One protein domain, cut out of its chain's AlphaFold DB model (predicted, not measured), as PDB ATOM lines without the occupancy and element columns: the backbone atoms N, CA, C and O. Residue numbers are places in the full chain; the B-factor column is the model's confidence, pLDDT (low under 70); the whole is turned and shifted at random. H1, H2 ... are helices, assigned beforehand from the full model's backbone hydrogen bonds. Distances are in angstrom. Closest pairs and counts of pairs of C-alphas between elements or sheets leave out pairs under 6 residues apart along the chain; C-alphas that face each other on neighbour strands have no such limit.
ATOM      1  N   PRO A 101     -30.546 -68.420   5.987       49.75
ATOM      2  CA  PRO A 101     -30.045 -67.086   6.318       49.75
ATOM      3  C   PRO A 101     -30.739 -66.009   5.490       49.75
ATOM      4  O   PRO A 101     -30.781 -66.042   4.261       49.75
ATOM      5  N   LEU A 102     -31.284 -65.044   6.212       53.78
ATOM      6  CA  LEU A 102     -32.011 -63.913   5.669       53.78
ATOM      7  C   LEU A 102     -31.122 -63.136   4.708       53.78
ATOM      8  O   LEU A 102     -29.997 -62.766   5.056       53.78
ATOM      9  N   ALA A 103     -31.647 -62.830   3.524       70.12
ATOM     10  CA  ALA A 103     -30.964 -61.937   2.606       70.12
ATOM     11  C   ALA A 103     -30.679 -60.593   3.309       70.12
ATOM     12  O   ALA A 103     -31.423 -60.167   4.195       70.12
ATOM     13  N   GLU A 104     -29.642 -59.862   2.892       70.44
ATOM     14  CA  GLU A 104     -29.293 -58.539   3.452       70.44
ATOM     15  C   GLU A 104     -30.509 -57.585   3.515       70.44
ATOM     16  O   GLU A 104     -30.689 -56.796   4.450       70.44
ATOM     17  N   ARG A 105     -31.410 -57.717   2.537       65.38
ATOM     18  CA  ARG A 105     -32.697 -57.022   2.480       65.38
ATOM     19  C   ARG A 105     -33.587 -57.312   3.693       65.38
ATOM     20  O   ARG A 105     -34.193 -56.383   4.228       65.38
ATOM     21  N   ASP A 106     -33.662 -58.560   4.128       68.44
ATOM     22  CA  ASP A 106     -34.501 -58.996   5.239       68.44
ATOM     23  C   ASP A 106     -33.922 -58.559   6.587       68.44
ATOM     24  O   ASP A 106     -34.665 -58.082   7.447       68.44
ATOM     25  N   LEU A 107     -32.591 -58.592   6.744       74.75
ATOM     26  CA  LEU A 107     -31.905 -58.004   7.904       74.75
ATOM     27  C   LEU A 107     -32.193 -56.502   8.022       74.75
ATOM     28  O   LEU A 107     -32.525 -55.997   9.099       74.75
ATOM     29  N   ARG A 108     -32.149 -55.779   6.897       72.25
ATOM     30  CA  ARG A 108     -32.495 -54.355   6.857       72.25
ATOM     31  C   ARG A 108     -33.950 -54.112   7.255       72.25
ATOM     32  O   ARG A 108     -34.222 -53.176   8.006       72.25
ATOM     33  N   LEU A 109     -34.883 -54.935   6.772       72.56
ATOM     34  CA  LEU A 109     -36.299 -54.838   7.138       72.56
ATOM     35  C   LEU A 109     -36.532 -55.144   8.620       72.56
ATOM     36  O   LEU A 109     -37.286 -54.411   9.257       72.56
ATOM     37  N   ARG A 110     -35.845 -56.140   9.194       77.12
ATOM     38  CA  ARG A 110     -35.868 -56.412  10.640       77.12
ATOM     39  C   ARG A 110     -35.398 -55.207  11.449       77.12
ATOM     40  O   ARG A 110     -36.124 -54.767  12.333       77.12
ATOM     41  N   LYS A 111     -34.274 -54.588  11.077       81.25
ATOM     42  CA  LYS A 111     -33.777 -53.373  11.749       81.25
ATOM     43  C   LYS A 111     -34.800 -52.231  11.724       81.25
ATOM     44  O   LYS A 111     -34.997 -51.549  12.726       81.25
ATOM     45  N   ILE A 112     -35.488 -52.039  10.596       76.50
ATOM     46  CA  ILE A 112     -36.553 -51.029  10.473       76.50
ATOM     47  C   ILE A 112     -37.749 -51.367  11.372       76.50
ATOM     48  O   ILE A 112     -38.365 -50.457  11.925       76.50
ATOM     49  N   ARG A 113     -38.092 -52.652  11.530       78.00
ATOM     50  CA  ARG A 113     -39.175 -53.092  12.424       78.00
ATOM     51  C   ARG A 113     -38.842 -52.830  13.877       78.00
ATOM     52  O   ARG A 113     -39.659 -52.198  14.538       78.00
ATOM     53  N   SER A 114     -37.667 -53.259  14.332       83.50
ATOM     54  CA  SER A 114     -37.194 -52.980  15.688       83.50
ATOM     55  C   SER A 114     -37.234 -51.478  15.939       83.50
ATOM     56  O   SER A 114     -37.954 -51.033  16.815       83.50
ATOM     57  N   SER A 115     -36.663 -50.677  15.033       83.69
ATOM     58  CA  SER A 115     -36.688 -49.217  15.157       83.69
ATOM     59  C   SER A 115     -38.105 -48.623  15.196       83.69
ATOM     60  O   SER A 115     -38.369 -47.724  15.995       83.69
ATOM     61  N   ASN A 116     -39.049 -49.112  14.379       85.06
ATOM     62  CA  ASN A 116     -40.449 -48.674  14.445       85.06
ATOM     63  C   ASN A 116     -41.097 -49.054  15.785       85.06
ATOM     64  O   ASN A 116     -41.813 -48.229  16.345       85.06
ATOM     65  N   ARG A 117     -40.882 -50.286  16.269       86.19
ATOM     66  CA  ARG A 117     -41.421 -50.782  17.543       86.19
ATOM     67  C   ARG A 117     -40.846 -49.976  18.702       86.19
ATOM     68  O   ARG A 117     -41.621 -49.472  19.499       86.19
ATOM     69  N   ASP A 118     -39.536 -49.759  18.731       86.81
ATOM     70  CA  ASP A 118     -38.851 -48.976  19.763       86.81
ATOM     71  C   ASP A 118     -39.370 -47.534  19.787       86.81
ATOM     72  O   ASP A 118     -39.727 -47.004  20.838       86.81
ATOM     73  N   THR A 119     -39.511 -46.918  18.608       85.19
ATOM     74  CA  THR A 119     -40.077 -45.568  18.473       85.19
ATOM     75  C   THR A 119     -41.531 -45.525  18.945       85.19
ATOM     76  O   THR A 119     -41.924 -44.606  19.662       85.19
ATOM     77  N   ALA A 120     -42.351 -46.502  18.544       88.31
ATOM     78  CA  ALA A 120     -43.748 -46.571  18.948       88.31
ATOM     79  C   ALA A 120     -43.882 -46.772  20.457       88.31
ATOM     80  O   ALA A 120     -44.601 -46.010  21.089       88.31
ATOM     81  N   ASN A 121     -43.157 -47.731  21.033       88.69
ATOM     82  CA  ASN A 121     -43.165 -48.029  22.462       88.69
ATOM     83  C   ASN A 121     -42.729 -46.817  23.279       88.69
ATOM     84  O   ASN A 121     -43.383 -46.485  24.261       88.69
ATOM     85  N   LEU A 122     -41.691 -46.102  22.837       86.88
ATOM     86  CA  LEU A 122     -41.257 -44.880  23.503       86.88
ATOM     87  C   LEU A 122     -42.353 -43.811  23.506       86.88
ATOM     88  O   LEU A 122     -42.571 -43.183  24.535       86.88
ATOM     89  N   LEU A 123     -43.051 -43.608  22.386       87.00
ATOM     90  CA  LEU A 123     -44.144 -42.632  22.294       87.00
ATOM     91  C   LEU A 123     -45.398 -43.073  23.065       87.00
ATOM     92  O   LEU A 123     -46.081 -42.239  23.652       87.00
ATOM     93  N   LEU A 124     -45.701 -44.373  23.069       88.50
ATOM     94  CA  LEU A 124     -46.827 -44.965  23.793       88.50
ATOM     95  C   LEU A 124     -46.588 -44.986  25.305       88.50
ATOM     96  O   LEU A 124     -47.538 -44.832  26.057       88.50
ATOM     97  N   ALA A 125     -45.344 -45.104  25.768       86.75
ATOM     98  CA  ALA A 125     -45.018 -45.000  27.189       86.75
ATOM     99  C   ALA A 125     -45.308 -43.599  27.763       86.75
ATOM    100  O   ALA A 125     -45.427 -43.446  28.972       86.75
ATOM    101  N   ARG A 126     -45.480 -42.578  26.908       81.31
ATOM    102  CA  ARG A 126     -45.786 -41.190  27.307       81.31
ATOM    103  C   ARG A 126     -47.293 -40.879  27.360       81.31
ATOM    104  O   ARG A 126     -47.701 -39.719  27.362       81.31
ATOM    105  N   ASN A 127     -48.134 -41.919  27.337       67.56
ATOM    106  CA  ASN A 127     -49.594 -41.854  27.157       67.56
ATOM    107  C   ASN A 127     -50.338 -41.035  28.223       67.56
ATOM    108  O   ASN A 127     -51.398 -40.490  27.932       67.56
ATOM    109  N   GLU A 128     -49.807 -40.921  29.438       60.72
ATOM    110  CA  GLU A 128     -50.579 -40.352  30.549       60.72
ATOM    111  C   GLU A 128     -50.837 -38.843  30.414       60.72
ATOM    112  O   GLU A 128     -51.789 -38.338  31.001       60.72
ATOM    113  N   LEU A 129     -50.067 -38.127  29.583       65.31
ATOM    114  CA  LEU A 129     -50.153 -36.663  29.490       65.31
ATOM    115  C   LEU A 129     -50.282 -36.118  28.057       65.31
ATOM    116  O   LEU A 129     -50.651 -34.956  27.883       65.31
ATOM    117  N   ASN A 130     -50.031 -36.922  27.010       82.75
ATOM    118  CA  ASN A 130     -49.959 -36.400  25.640       82.75
ATOM    119  C   ASN A 130     -50.637 -37.278  24.568       82.75
ATOM    120  O   ASN A 130     -50.038 -38.168  23.953       82.75
ATOM    121  N   LYS A 131     -51.895 -36.939  24.249       86.56
ATOM    122  CA  LYS A 131     -52.709 -37.613  23.216       86.56
ATOM    123  C   LYS A 131     -52.081 -37.579  21.812       86.56
ATOM    124  O   LYS A 131     -52.326 -38.486  21.012       86.56
ATOM    125  N   VAL A 132     -51.283 -36.554  21.488       86.62
ATOM    126  CA  VAL A 132     -50.637 -36.411  20.169       86.62
ATOM    127  C   VAL A 132     -49.531 -37.452  20.005       86.62
ATOM    128  O   VAL A 132     -49.513 -38.166  18.996       86.62
ATOM    129  N   LEU A 133     -48.661 -37.592  21.012       86.00
ATOM    130  CA  LEU A 133     -47.597 -38.599  21.030       86.00
ATOM    131  C   LEU A 133     -48.176 -40.016  21.011       86.00
ATOM    132  O   LEU A 133     -47.759 -40.836  20.192       86.00
ATOM    133  N   PHE A 134     -49.218 -40.274  21.803       88.19
ATOM    134  CA  PHE A 134     -49.902 -41.567  21.817       88.19
ATOM    135  C   PHE A 134     -50.512 -41.935  20.452       88.19
ATOM    136  O   PHE A 134     -50.342 -43.051  19.949       88.19
ATOM    137  N   SER A 135     -51.193 -40.987  19.794       89.06
ATOM    138  CA  SER A 135     -51.733 -41.190  18.442       89.06
ATOM    139  C   SER A 135     -50.624 -41.478  17.423       89.06
ATOM    140  O   SER A 135     -50.786 -42.336  16.549       89.06
ATOM    141  N   ALA A 136     -49.488 -40.782  17.528       86.81
ATOM    142  CA  ALA A 136     -48.326 -41.014  16.678       86.81
ATOM    143  C   ALA A 136     -47.709 -42.403  16.917       86.81
ATOM    144  O   ALA A 136     -47.424 -43.098  15.940       86.81
ATOM    145  N   GLY A 137     -47.579 -42.834  18.174       88.50
ATOM    146  CA  GLY A 137     -47.090 -44.160  18.555       88.50
ATOM    147  C   GLY A 137     -47.917 -45.286  17.932       88.50
ATOM    148  O   GLY A 137     -47.376 -46.112  17.199       88.50
ATOM    149  N   ASN A 138     -49.245 -45.247  18.087       88.69
ATOM    150  CA  ASN A 138     -50.157 -46.231  17.483       88.69
ATOM    151  C   ASN A 138     -50.049 -46.281  15.950       88.69
ATOM    152  O   ASN A 138     -50.010 -47.345  15.329       88.69
ATOM    153  N   LYS A 139     -49.959 -45.107  15.315       88.81
ATOM    154  CA  LYS A 139     -49.750 -44.981  13.867       88.81
ATOM    155  C   LYS A 139     -48.430 -45.615  13.420       88.81
ATOM    156  O   LYS A 139     -48.392 -46.269  12.377       88.81
ATOM    157  N   ILE A 140     -47.346 -45.402  14.165       87.50
ATOM    158  CA  ILE A 140     -46.020 -45.959  13.861       87.50
ATOM    159  C   ILE A 140     -46.016 -47.477  14.039       87.50
ATOM    160  O   ILE A 140     -45.534 -48.169  13.142       87.50
ATOM    161  N   LEU A 141     -46.608 -47.985  15.123       85.50
ATOM    162  CA  LEU A 141     -46.711 -49.418  15.398       85.50
ATOM    163  C   LEU A 141     -47.393 -50.151  14.234       85.50
ATOM    164  O   LEU A 141     -46.813 -51.060  13.641       85.50
ATOM    165  N   ASN A 142     -48.557 -49.654  13.807       83.06
ATOM    166  CA  ASN A 142     -49.292 -50.201  12.665       83.06
ATOM    167  C   ASN A 142     -48.480 -50.141  11.360       83.06
ATOM    168  O   ASN A 142     -48.481 -51.087  10.577       83.06
ATOM    169  N   CYS A 143     -47.737 -49.057  11.122       83.25
ATOM    170  CA  CYS A 143     -46.868 -48.929   9.947       83.25
ATOM    171  C   CYS A 143     -45.721 -49.958   9.935       83.25
ATOM    172  O   CYS A 143     -45.293 -50.393   8.863       83.25
ATOM    173  N   GLY A 144     -45.213 -50.344  11.112       72.44
ATOM    174  CA  GLY A 144     -44.207 -51.396  11.258       72.44
ATOM    175  C   GLY A 144     -44.734 -52.782  10.905       72.44
ATOM    176  O   GLY A 144     -44.041 -53.522  10.206       72.44
ATOM    177  N   LEU A 145     -45.979 -53.082  11.290       68.56
ATOM    178  CA  LEU A 145     -46.655 -54.341  10.962       68.56
ATOM    179  C   LEU A 145     -46.860 -54.513   9.449       68.56
ATOM    180  O   LEU A 145     -46.614 -55.586   8.914       68.56
ATOM    181  N   TRP A 146     -47.186 -53.447   8.710       64.25
ATOM    182  CA  TRP A 146     -47.312 -53.519   7.242       64.25
ATOM    183  C   TRP A 146     -45.988 -53.801   6.516       64.25
ATOM    184  O   TRP A 146     -45.985 -54.374   5.426       64.25
ATOM    185  N   GLY A 147     -44.849 -53.444   7.117       58.66
ATOM    186  CA  GLY A 147     -43.534 -53.854   6.620       58.66
ATOM    187  C   GLY A 147     -43.261 -55.358   6.778       58.66
ATOM    188  O   GLY A 147     -42.309 -55.864   6.181       58.66
ATOM    189  N   LEU A 148     -44.063 -56.073   7.579       52.94
ATOM    190  CA  LEU A 148     -44.010 -57.526   7.762       52.94
ATOM    191  C   LEU A 148     -44.510 -58.270   6.523       52.94
ATOM    192  O   LEU A 148     -43.824 -59.147   6.007       52.94
ATOM    193  N   TYR A 149     -45.644 -57.824   5.988       54.31
ATOM    194  CA  TYR A 149     -46.306 -58.459   4.851       54.31
ATOM    195  C   TYR A 149     -45.451 -58.430   3.572       54.31
ATOM    196  O   TYR A 149     -45.469 -59.364   2.784       54.31
ATOM    197  N   GLN A 150     -44.630 -57.387   3.387       51.72
ATOM    198  CA  GLN A 150     -43.769 -57.249   2.204       51.72
ATOM    199  C   GLN A 150     -42.519 -58.148   2.199       51.72
ATOM    200  O   GLN A 150     -41.887 -58.256   1.150       51.72
ATOM    201  N   SER A 151     -42.102 -58.723   3.337       49.88
ATOM    202  CA  SER A 151     -40.906 -59.589   3.383       49.88
ATOM    203  C   SER A 151     -41.221 -61.073   3.257       49.88
ATOM    204  O   SER A 151     -40.319 -61.847   2.976       49.88
ATOM    205  N   LEU A 152     -42.459 -61.483   3.541       49.59
ATOM    206  CA  LEU A 152     -42.821 -62.899   3.630       49.59
ATOM    207  C   LEU A 152     -43.115 -63.531   2.264       49.59
ATOM    208  O   LEU A 152     -43.109 -64.747   2.144       49.59
ATOM    209  N   THR A 153     -43.324 -62.727   1.224       48.66
ATOM    210  CA  THR A 153     -43.688 -63.229  -0.103       48.66
ATOM    211  C   THR A 153     -42.884 -62.513  -1.185       48.66
ATOM    212  O   THR A 153     -43.252 -61.420  -1.617       48.66
ATOM    213  N   GLN A 154     -41.776 -63.117  -1.631       48.19
ATOM    214  CA  GLN A 154     -40.970 -62.585  -2.742       48.19
ATOM    215  C   GLN A 154     -41.743 -62.599  -4.075       48.19
ATOM    216  O   GLN A 154     -41.572 -61.688  -4.884       48.19
ATOM    217  N   ASP A 155     -42.652 -63.565  -4.249       42.62
ATOM    218  CA  ASP A 155     -43.428 -63.764  -5.484       42.62
ATOM    219  C   ASP A 155     -44.725 -62.947  -5.543       42.62
ATOM    220  O   ASP A 155     -45.269 -62.674  -6.615       42.62
ATOM    221  N   VAL A 156     -45.214 -62.482  -4.395       43.75
ATOM    222  CA  VAL A 156     -46.441 -61.689  -4.306       43.75
ATOM    223  C   VAL A 156     -46.032 -60.223  -4.310       43.75
ATOM    224  O   VAL A 156     -46.039 -59.520  -3.302       43.75
ATOM    225  N   ASN A 157     -45.662 -59.749  -5.499       37.84
ATOM    226  CA  ASN A 157     -45.355 -58.352  -5.805       37.84
ATOM    227  C   ASN A 157     -46.641 -57.497  -5.795       37.84
ATOM    228  O   ASN A 157     -46.877 -56.662  -6.673       37.84
ATOM    229  N   TYR A 158     -47.524 -57.719  -4.815       39.31
ATOM    230  CA  TYR A 158     -48.650 -56.843  -4.591       39.31
ATOM    231  C   TYR A 158     -48.074 -55.495  -4.179       39.31
ATOM    232  O   TYR A 158     -47.647 -55.259  -3.047       39.31
ATOM    233  N   LYS A 159     -48.165 -54.557  -5.117       40.53
ATOM    234  CA  LYS A 159     -48.337 -53.135  -4.845       40.53
ATOM    235  C   LYS A 159     -49.635 -52.913  -4.043       40.53
ATOM    236  O   LYS A 159     -50.430 -52.052  -4.406       40.53
ATOM    237  N   ILE A 160     -49.877 -53.654  -2.952       41.97
ATOM    238  CA  ILE A 160     -50.716 -53.153  -1.867       41.97
ATOM    239  C   ILE A 160     -49.978 -51.896  -1.452       41.97
ATOM    240  O   ILE A 160     -48.868 -51.962  -0.916       41.97
ATOM    241  N   GLY A 161     -50.527 -50.750  -1.853       45.62
ATOM    242  CA  GLY A 161     -50.005 -49.454  -1.482       45.62
ATOM    243  C   GLY A 161     -49.881 -49.482   0.024       45.62
ATOM    244  O   GLY A 161     -50.893 -49.468   0.718       45.62
ATOM    245  N   THR A 162     -48.650 -49.633   0.517       53.53
ATOM    246  CA  THR A 162     -48.402 -49.754   1.944       53.53
ATOM    247  C   THR A 162     -49.070 -48.554   2.570       53.53
ATOM    248  O   THR A 162     -48.783 -47.412   2.188       53.53
ATOM    249  N   ALA A 163     -50.023 -48.810   3.463       61.25
ATOM    250  CA  ALA A 163     -50.677 -47.773   4.230       61.25
ATOM    251  C   ALA A 163     -49.620 -47.197   5.176       61.25
ATOM    252  O   ALA A 163     -49.505 -47.561   6.342       61.25
ATOM    253  N   LEU A 164     -48.763 -46.335   4.631       77.31
ATOM    254  CA  LEU A 164     -47.795 -45.588   5.397       77.31
ATOM    255  C   LEU A 164     -48.596 -44.709   6.339       77.31
ATOM    256  O   LEU A 164     -49.484 -43.971   5.904       77.31
ATOM    257  N   CYS A 165     -48.238 -44.723   7.617       83.44
ATOM    258  CA  CYS A 165     -48.883 -43.838   8.575       83.44
ATOM    259  C   CYS A 165     -48.580 -42.356   8.307       83.44
ATOM    260  O   CYS A 165     -49.203 -41.481   8.903       83.44
ATOM    261  N   LYS A 166     -47.611 -42.079   7.416       82.38
ATOM    262  CA  LYS A 166     -47.111 -40.748   7.036       82.38
ATOM    263  C   LYS A 166     -46.569 -39.947   8.225       82.38
ATOM    264  O   LYS A 166     -46.244 -38.773   8.062       82.38
ATOM    265  N   CYS A 167     -46.425 -40.581   9.392       82.75
ATOM    266  CA  CYS A 167     -45.783 -39.987  10.548       82.75
ATOM    267  C   CYS A 167     -44.305 -39.774  10.231       82.75
ATOM    268  O   CYS A 167     -43.621 -40.672   9.741       82.75
ATOM    269  N   ARG A 168     -43.806 -38.576  10.506       75.94
ATOM    270  CA  ARG A 168     -42.419 -38.206  10.221       75.94
ATOM    271  C   ARG A 168     -41.441 -38.743  11.256       75.94
ATOM    272  O   ARG A 168     -40.266 -38.862  10.942       75.94
ATOM    273  N   LEU A 169     -41.926 -39.137  12.428       80.38
ATOM    274  CA  LEU A 169     -41.134 -39.922  13.367       80.38
ATOM    275  C   LEU A 169     -41.118 -41.410  13.017       80.38
ATOM    276  O   LEU A 169     -40.413 -42.142  13.679       80.38
ATOM    277  N   CYS A 170     -41.863 -41.884  12.007       82.88
ATOM    278  CA  CYS A 170     -41.841 -43.295  11.615       82.88
ATOM    279  C   CYS A 170     -40.598 -43.613  10.763       82.88
ATOM    280  O   CYS A 170     -40.553 -43.156   9.608       82.88
TER     281      CYS A 170
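Overview. This is residues 101 to 170 of the 569 residues of an uncharacterized protein of Cytophagaceae bacterium (UniProt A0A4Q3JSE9). What shape is it? It is a long helical hairpin, H1 beside H2, with residues 150 to 170 folding back along H2. What parts? The 70 printed residues, class all helix, include helices H1 then H2 and no named strand. It is only just loose, close to compact: radius of gyration of the C-alphas 13.6 A, spans 44 by 25 by 15 A.

Arrangement. How do they stand? H1, residues 104 to 124, and H2, residues 131 to 149, touch as a hairpin, opposite ways at a shallow tilt of 21 degrees; the C-alphas of Ala 120 and Gly 137 are closest, 4.1 A. And backbones? In H1 every O i to N i+4 pair is within hydrogen-bond range, in H2 12 of 15.

Along the chain. Where does H1 begin? C-alpha 104 is at (-29.293, -58.539, 3.452); H1 is 30.1 A long. And H2's end? C-alpha 149 is at (-46.306, -58.459, 4.851); H2 is 28.5 A long.

Size, cuts and confidence. Any cut? The printed part has no cut. Low confidence? The pLDDT is under 70, for instance, in residues 145 to 163.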